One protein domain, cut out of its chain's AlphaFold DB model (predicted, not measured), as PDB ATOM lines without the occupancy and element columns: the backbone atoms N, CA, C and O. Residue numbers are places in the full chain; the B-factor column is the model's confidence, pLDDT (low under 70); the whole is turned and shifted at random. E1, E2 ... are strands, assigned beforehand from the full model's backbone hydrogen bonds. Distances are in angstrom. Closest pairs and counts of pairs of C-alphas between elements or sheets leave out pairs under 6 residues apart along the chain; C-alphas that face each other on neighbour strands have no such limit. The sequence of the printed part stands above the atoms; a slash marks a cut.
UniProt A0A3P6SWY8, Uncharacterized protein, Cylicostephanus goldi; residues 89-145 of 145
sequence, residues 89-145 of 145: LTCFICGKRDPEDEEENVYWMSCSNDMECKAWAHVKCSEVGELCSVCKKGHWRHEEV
ATOM      1  N   LEU A  89     127.273 113.399 142.459       71.81
ATOM      2  CA  LEU A  89     126.891 114.389 143.491       71.81
ATOM      3  C   LEU A  89     128.087 115.156 144.086       71.81
ATOM      4  O   LEU A  89     128.233 115.270 145.298       71.81
ATOM      5  N   THR A  90     129.009 115.616 143.233       84.44
ATOM      6  CA  THR A  90     130.263 116.273 143.629       84.44
ATOM      7  C   THR A  90     130.289 117.671 143.052       84.44
ATOM      8  O   THR A  90     130.106 117.878 141.852       84.44
ATOM      9  N   CYS A  91     130.567 118.654 143.900       87.38
ATOM     10  CA  CYS A  91     130.740 120.023 143.452       87.38
ATOM     11  C   CYS A  91     132.090 120.182 142.741       87.38
ATOM     12  O   CYS A  91     133.141 119.929 143.323       87.38
ATOM     13  N   PHE A  92     132.077 120.684 141.506       87.56
ATOM     14  CA  PHE A  92     133.277 120.908 140.688       87.56
ATOM     15  C   PHE A  92     134.164 122.056 141.184       87.56
ATOM     16  O   PHE A  92     135.291 122.203 140.721       87.56
ATOM     17  N   ILE A  93     133.663 122.872 142.113       87.56
ATOM     18  CA  ILE A  93     134.399 124.007 142.673       87.56
ATOM     19  C   ILE A  93     135.114 123.597 143.959       87.56
ATOM     20  O   ILE A  93     136.317 123.804 144.084       87.56
ATOM     21  N   CYS A  94     134.402 122.992 144.914       88.88
ATOM     22  CA  CYS A  94     134.993 122.615 146.201       88.88
ATOM     23  C   CYS A  94     135.427 121.144 146.292       88.88
ATOM     24  O   CYS A  94     136.052 120.763 147.278       88.88
ATOM     25  N   GLY A  95     135.083 120.312 145.304       87.50
ATOM     26  CA  GLY A  95     135.404 118.882 145.261       87.50
ATOM     27  C   GLY A  95     134.655 118.022 146.282       87.50
ATOM     28  O   GLY A  95     134.879 116.814 146.340       87.50
ATOM     29  N   LYS A  96     133.785 118.618 147.105       84.69
ATOM     30  CA  LYS A  96     133.031 117.906 148.144       84.69
ATOM     31  C   LYS A  96     131.785 117.250 147.556       84.69
ATOM     32  O   LYS A  96     131.168 117.811 146.645       84.69
ATOM     33  N   ARG A  97     131.450 116.077 148.097       82.06
ATOM     34  CA  ARG A  97     130.147 115.428 147.918       82.06
ATOM     35  C   ARG A  97     129.110 116.045 148.842       82.06
ATOM     36  O   ARG A  97     129.496 116.712 149.807       82.06
ATOM     37  N   ASP A  98     127.840 115.803 148.533       72.38
ATOM     38  CA  ASP A  98     126.762 116.088 149.474       72.38
ATOM     39  C   ASP A  98     127.034 115.379 150.815       72.38
ATOM     40  O   ASP A  98     127.479 114.223 150.798       72.38
ATOM     41  N   PRO A  99     126.872 116.058 151.967       64.19
ATOM     42  CA  PRO A  99     126.893 115.378 153.252       64.19
ATOM     43  C   PRO A  99     125.713 114.396 153.309       64.19
ATOM     44  O   PRO A  99     124.606 114.737 152.909       64.19
ATOM     45  N   GLU A 100     125.956 113.174 153.790       59.25
ATOM     46  CA  GLU A 100     124.906 112.152 153.957       59.25
ATOM     47  C   GLU A 100     123.861 112.553 155.019       59.25
ATOM     48  O   GLU A 100     122.775 111.982 155.048       59.25
ATOM     49  N   ASP A 101     124.167 113.546 155.862       56.69
ATOM     50  CA  ASP A 101     123.313 113.978 156.966       56.69
ATOM     51  C   ASP A 101     122.288 115.041 156.513       56.69
ATOM     52  O   ASP A 101     122.619 116.188 156.203       56.69
ATOM     53  N   GLU A 102     121.024 114.615 156.505       55.25
ATOM     54  CA  GLU A 102     119.808 115.189 155.904       55.25
ATOM     55  C   GLU A 102     119.330 116.569 156.423       55.25
ATOM     56  O   GLU A 102     118.221 116.995 156.100       55.25
ATOM     57  N   GLU A 103     120.103 117.300 157.228       58.41
ATOM     58  CA  GLU A 103     119.580 118.502 157.908       58.41
ATOM     59  C   GLU A 103     119.681 119.801 157.088       58.41
ATOM     60  O   GLU A 103     118.978 120.771 157.381       58.41
ATOM     61  N   GLU A 104     120.499 119.843 156.031       63.59
ATOM     62  CA  GLU A 104     120.687 121.044 155.208       63.59
ATOM     63  C   GLU A 104     120.307 120.754 153.749       63.59
ATOM     64  O   GLU A 104     120.995 120.012 153.054       63.59
ATOM     65  N   ASN A 105     119.209 121.346 153.264       69.00
ATOM     66  CA  ASN A 105     118.826 121.255 151.853       69.00
ATOM     67  C   ASN A 105     119.951 121.835 150.983       69.00
ATOM     68  O   ASN A 105     120.133 123.055 150.908       69.00
ATOM     69  N   VAL A 106     120.717 120.970 150.319       73.50
ATOM     70  CA  VAL A 106     121.797 121.409 149.439       73.50
ATOM     71  C   VAL A 106     121.235 121.734 148.064       73.50
ATOM     72  O   VAL A 106     120.839 120.871 147.286       73.50
ATOM     73  N   TYR A 107     121.225 123.027 147.752       84.12
ATOM     74  CA  TYR A 107     120.841 123.510 146.435       84.12
ATOM     75  C   TYR A 107     122.014 123.412 145.459       84.12
ATOM     76  O   TYR A 107     123.135 123.857 145.746       84.12
ATOM     77  N   TRP A 108     121.727 122.885 144.273       86.50
ATOM     78  CA  TRP A 108     122.687 122.694 143.195       86.50
ATOM     79  C   TRP A 108     122.444 123.668 142.041       86.50
ATOM     80  O   TRP A 108     121.335 124.138 141.789       86.50
ATOM     81  N   MET A 109     123.521 123.968 141.327       89.69
ATOM     82  CA  MET A 109     123.519 124.737 140.092       89.69
ATOM     83  C   MET A 109     124.274 123.989 139.011       89.69
ATOM     84  O   MET A 109     125.241 123.275 139.289       89.69
ATOM     85  N   SER A 110     123.866 124.215 137.767       91.12
ATOM     86  CA  SER A 110     124.495 123.626 136.592       91.12
ATOM     87  C   SER A 110     124.963 124.694 135.615       91.12
ATOM     88  O   SER A 110     124.465 125.819 135.601       91.12
ATOM     89  N   CYS A 111     125.954 124.358 134.798       92.00
ATOM     90  CA  CYS A 111     126.368 125.223 133.702       92.00
ATOM     91  C   CYS A 111     125.303 125.237 132.589       92.00
ATOM     92  O   CYS A 111     124.753 124.200 132.219       92.00
ATOM     93  N   SER A 112     125.055 126.410 132.004       93.31
ATOM     94  CA  SER A 112     124.159 126.583 130.856       93.31
ATOM     95  C   SER A 112     124.680 125.930 129.573       93.31
ATOM     96  O   SER A 112     123.901 125.659 128.668       93.31
ATOM     97  N   ASN A 113     125.991 125.693 129.479       91.06
ATOM     98  CA  ASN A 113     126.625 124.978 128.373       91.06
ATOM     99  C   ASN A 113     126.670 123.472 128.680       91.06
ATOM    100  O   ASN A 113     127.749 122.896 128.765       91.06
ATOM    101  N   ASP A 114     125.517 122.845 128.903       84.38
ATOM    102  CA  ASP A 114     125.396 121.432 129.305       84.38
ATOM    103  C   ASP A 114     125.920 120.427 128.260       84.38
ATOM    104  O   ASP A 114     126.376 119.336 128.614       84.38
ATOM    105  N   MET A 115     125.915 120.814 126.985       84.00
ATOM    106  CA  MET A 115     126.428 120.015 125.870       84.00
ATOM    107  C   MET A 115     127.940 119.764 125.967       84.00
ATOM    108  O   MET A 115     128.394 118.652 125.699       84.00
ATOM    109  N   GLU A 116     128.726 120.772 126.366       85.69
ATOM    110  CA  GLU A 116     130.190 120.652 126.507       85.69
ATOM    111  C   GLU A 116     130.648 120.593 127.972       85.69
ATOM    112  O   GLU A 116     131.647 119.955 128.303       85.69
ATOM    113  N   CYS A 117     129.938 121.287 128.855       86.31
ATOM    114  CA  CYS A 117     130.283 121.509 130.246       86.31
ATOM    115  C   CYS A 117     129.154 121.021 131.150       86.31
ATOM    116  O   CYS A 117     128.277 121.766 131.578       86.31
ATOM    117  N   LYS A 118     129.239 119.749 131.522       85.69
ATOM    118  CA  LYS A 118     128.410 119.150 132.569       85.69
ATOM    119  C   LYS A 118     129.007 119.464 133.938       85.69
ATOM    120  O   LYS A 118     129.379 118.544 134.651       85.69
ATOM    121  N   ALA A 119     129.228 120.741 134.246       87.94
ATOM    122  CA  ALA A 119     129.749 121.166 135.544       87.94
ATOM    123  C   ALA A 119     128.614 121.534 136.503       87.94
ATOM    124  O   ALA A 119     127.561 122.017 136.081       87.94
ATOM    125  N   TRP A 120     128.886 121.330 137.791       87.62
ATOM    126  CA  TRP A 120     127.919 121.378 138.883       87.62
ATOM    127  C   TRP A 120     128.562 122.052 140.061       87.62
ATOM    128  O   TRP A 120     129.719 121.765 140.393       87.62
ATOM    129  N   ALA A 121     127.812 122.895 140.736       89.62
ATOM    130  CA  ALA A 121     128.284 123.498 141.956       89.62
ATOM    131  C   ALA A 121     127.158 123.612 142.964       89.62
ATOM    132  O   ALA A 121     125.997 123.758 142.594       89.62
ATOM    133  N   HIS A 122     127.517 123.589 144.242       88.19
ATOM    134  CA  HIS A 122     126.599 124.060 145.263       88.19
ATOM    135  C   HIS A 122     126.284 125.534 145.011       88.19
ATOM    136  O   HIS A 122     127.177 126.292 144.616       88.19
ATOM    137  N   VAL A 123     125.071 125.958 145.360       88.19
ATOM    138  CA  VAL A 123     124.703 127.381 145.356       88.19
ATOM    139  C   VAL A 123     125.662 128.214 146.217       88.19
ATOM    140  O   VAL A 123     125.976 129.337 145.874       88.19
ATOM    141  N   LYS A 124     126.233 127.659 147.294       88.50
ATOM    142  CA  LYS A 124     127.239 128.364 148.117       88.50
ATOM    143  C   LYS A 124     128.621 128.520 147.468       88.50
ATOM    144  O   LYS A 124     129.460 129.245 147.988       88.50
ATOM    145  N   CYS A 125     128.914 127.765 146.411       89.12
ATOM    146  CA  CYS A 125     130.231 127.749 145.771       89.12
ATOM    147  C   CYS A 125     130.291 128.611 144.508       89.12
ATOM    148  O   CYS A 125     131.360 128.724 143.915       89.12
ATOM    149  N   SER A 126     129.161 129.155 144.068       88.88
ATOM    150  CA  SER A 126     129.037 129.881 142.813       88.88
ATOM    151  C   SER A 126     127.828 130.802 142.863       88.88
ATOM    152  O   SER A 126     126.933 130.569 143.658       88.88
ATOM    153  N   GLU A 127     127.738 131.784 141.975       89.44
ATOM    154  CA  GLU A 127     126.556 132.645 141.882       89.44
ATOM    155  C   GLU A 127     125.794 132.425 140.571       89.44
ATOM    156  O   GLU A 127     126.376 132.090 139.537       89.44
ATOM    157  N   VAL A 128     124.469 132.573 140.617       89.62
ATOM    158  CA  VAL A 128     123.590 132.427 139.446       89.62
ATOM    159  C   VAL A 128     123.876 133.544 138.451       89.62
ATOM    160  O   VAL A 128     123.973 134.709 138.820       89.62
ATOM    161  N   GLY A 129     123.963 133.199 137.170       87.56
ATOM    162  CA  GLY A 129     124.233 134.148 136.094       87.56
ATOM    163  C   GLY A 129     125.712 134.497 135.931       87.56
ATOM    164  O   GLY A 129     126.073 135.068 134.904       87.56
ATOM    165  N   GLU A 130     126.585 134.108 136.864       92.25
ATOM    166  CA  GLU A 130     128.026 134.268 136.689       92.25
ATOM    167  C   GLU A 130     128.594 133.295 135.659       92.25
ATOM    168  O   GLU A 130     128.060 132.209 135.411       92.25
ATOM    169  N   LEU A 131     129.727 133.679 135.071       95.19
ATOM    170  CA  LEU A 131     130.455 132.848 134.126       95.19
ATOM    171  C   LEU A 131     130.911 131.543 134.799       95.19
ATOM    172  O   LEU A 131     131.520 131.540 135.869       95.19
ATOM    173  N   CYS A 132     130.685 130.421 134.123       93.19
ATOM    174  CA  CYS A 132     131.111 129.108 134.578       93.19
ATOM    175  C   CYS A 132     132.631 129.074 134.771       93.19
ATOM    176  O   CYS A 132     133.386 129.140 133.799       93.19
ATOM    177  N   SER A 133     133.094 128.895 136.007       92.06
ATOM    178  CA  SER A 133     134.528 128.855 136.329       92.06
ATOM    179  C   SER A 133     135.257 127.657 135.703       92.06
ATOM    180  O   SER A 133     136.469 127.714 135.502       92.06
ATOM    181  N   VAL A 134     134.517 126.603 135.336       90.00
ATOM    182  CA  VAL A 134     135.054 125.378 134.728       90.00
ATOM    183  C   VAL A 134     135.296 125.548 133.227       90.00
ATOM    184  O   VAL A 134     136.412 125.331 132.763       90.00
ATOM    185  N   CYS A 135     134.277 125.938 132.449       91.62
ATOM    186  CA  CYS A 135     134.416 126.057 130.988       91.62
ATOM    187  C   CYS A 135     134.658 127.477 130.477       91.62
ATOM    188  O   CYS A 135     135.053 127.631 129.324       91.62
ATOM    189  N   LYS A 136     134.395 128.509 131.289       93.31
ATOM    190  CA  LYS A 136     134.480 129.938 130.933       93.31
ATOM    191  C   LYS A 136     133.658 130.355 129.703       93.31
ATOM    192  O   LYS A 136     133.915 131.404 129.123       93.31
ATOM    193  N   LYS A 137     132.694 129.529 129.290       94.31
ATOM    194  CA  LYS A 137     131.819 129.769 128.130       94.31
ATOM    195  C   LYS A 137     130.349 129.904 128.522       94.31
ATOM    196  O   LYS A 137     129.654 130.758 127.989       94.31
ATOM    197  N   GLY A 138     129.867 129.024 129.400       92.81
ATOM    198  CA  GLY A 138     128.498 129.063 129.914       92.81
ATOM    199  C   GLY A 138     128.375 129.926 131.165       92.81
ATOM    200  O   GLY A 138     129.379 130.410 131.682       92.81
ATOM    201  N   HIS A 139     127.152 130.053 131.668       95.38
ATOM    202  CA  HIS A 139     126.844 130.710 132.937       95.38
ATOM    203  C   HIS A 139     126.200 129.712 133.897       95.38
ATOM    204  O   HIS A 139     125.621 128.715 133.460       95.38
ATOM    205  N   TRP A 140     126.305 129.951 135.197       94.81
ATOM    206  CA  TRP A 140     125.638 129.121 136.195       94.81
ATOM    207  C   TRP A 140     124.138 129.407 136.219       94.81
ATOM    208  O   TRP A 140     123.716 130.561 136.242       94.81
ATOM    209  N   ARG A 141     123.323 128.355 136.214       92.31
ATOM    210  CA  ARG A 141     121.865 128.437 136.327       92.31
ATOM    211  C   ARG A 141     121.375 127.537 137.450       92.31
ATOM    212  O   ARG A 141     121.941 126.463 137.680       92.31
ATOM    213  N   HIS A 142     120.306 127.975 138.113       88.00
ATOM    214  CA  HIS A 142     119.522 127.074 138.940       88.00
ATOM    215  C   HIS A 142     119.009 125.935 138.084       88.00
ATOM    216  O   HIS A 142     118.678 126.104 136.908       88.00
ATOM    217  N   GLU A 143     118.982 124.771 138.696       70.81
ATOM    218  CA  GLU A 143     118.313 123.638 138.124       70.81
ATOM    219  C   GLU A 143     117.032 123.381 138.894       70.81
ATOM    220  O   GLU A 143     117.059 123.195 140.109       70.81
ATOM    221  N   GLU A 144     115.921 123.395 138.169       58.19
ATOM    222  CA  GLU A 144     114.675 122.815 138.645       58.19
ATOM    223  C   GLU A 144     114.827 121.298 138.486       58.19
ATOM    224  O   GLU A 144     114.896 120.795 137.361       58.19
ATOM    225  N   VAL A 145     115.013 120.600 139.609       53.19
ATOM    226  CA  VAL A 145     115.006 119.130 139.674       53.19
ATOM    227  C   VAL A 145     113.566 118.644 139.710       53.19
ATOM    228  O   VAL A 145     112.784 119.224 140.497       53.19
TER     229      VAL A 145
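What this domain is: This is residues 89 to 145 of the 145 residues of an uncharacterized protein of Cylicostephanus goldi (UniProt A0A3P6SWY8). Little regular structure: a small, three-stranded antiparallel sheet amid long loops, with residues 100 to 105 sticking out free at one end. Residues 89 to 107 lead into E1, the E1-E2 hairpin follows, and a long loop folds back to E3. The printed part has 57 residues, 10 in named strands, with no named helix: all strand, order E2-E1-E3. It is compact, radius of gyration of the C-alphas 11.0 A, yet elongated, 34 by 20 by 18 A.

How they stand to each other: E1, residues 108 to 111, is the inner strand. E2, residues 120 to 122, is its antiparallel neighbour at 146 degrees; N 109 and O 121 are 2.8 A apart. E3, residues 140 to 142, is antiparallel to E1 at 136 degrees; N 141 and O 110 are 2.8 A apart. E2 and E3 are only just apart, closest 8.5 A.

Where its parts are: E1 spans 10.5 A from C-alpha 108 at (122.687, 122.694, 143.195). E2 and E3 each span 7.0 A; E3 ends at C-alpha 142, (119.522, 127.074, 138.940).

The domain as a whole: The farthest C-alphas, Glu 103 and Lys 137, are 34.1 A apart. The printed part has no cut; the E2 to E3 link is long. pLDDT is under 70 at residues 99 to 105 and 144 to 145.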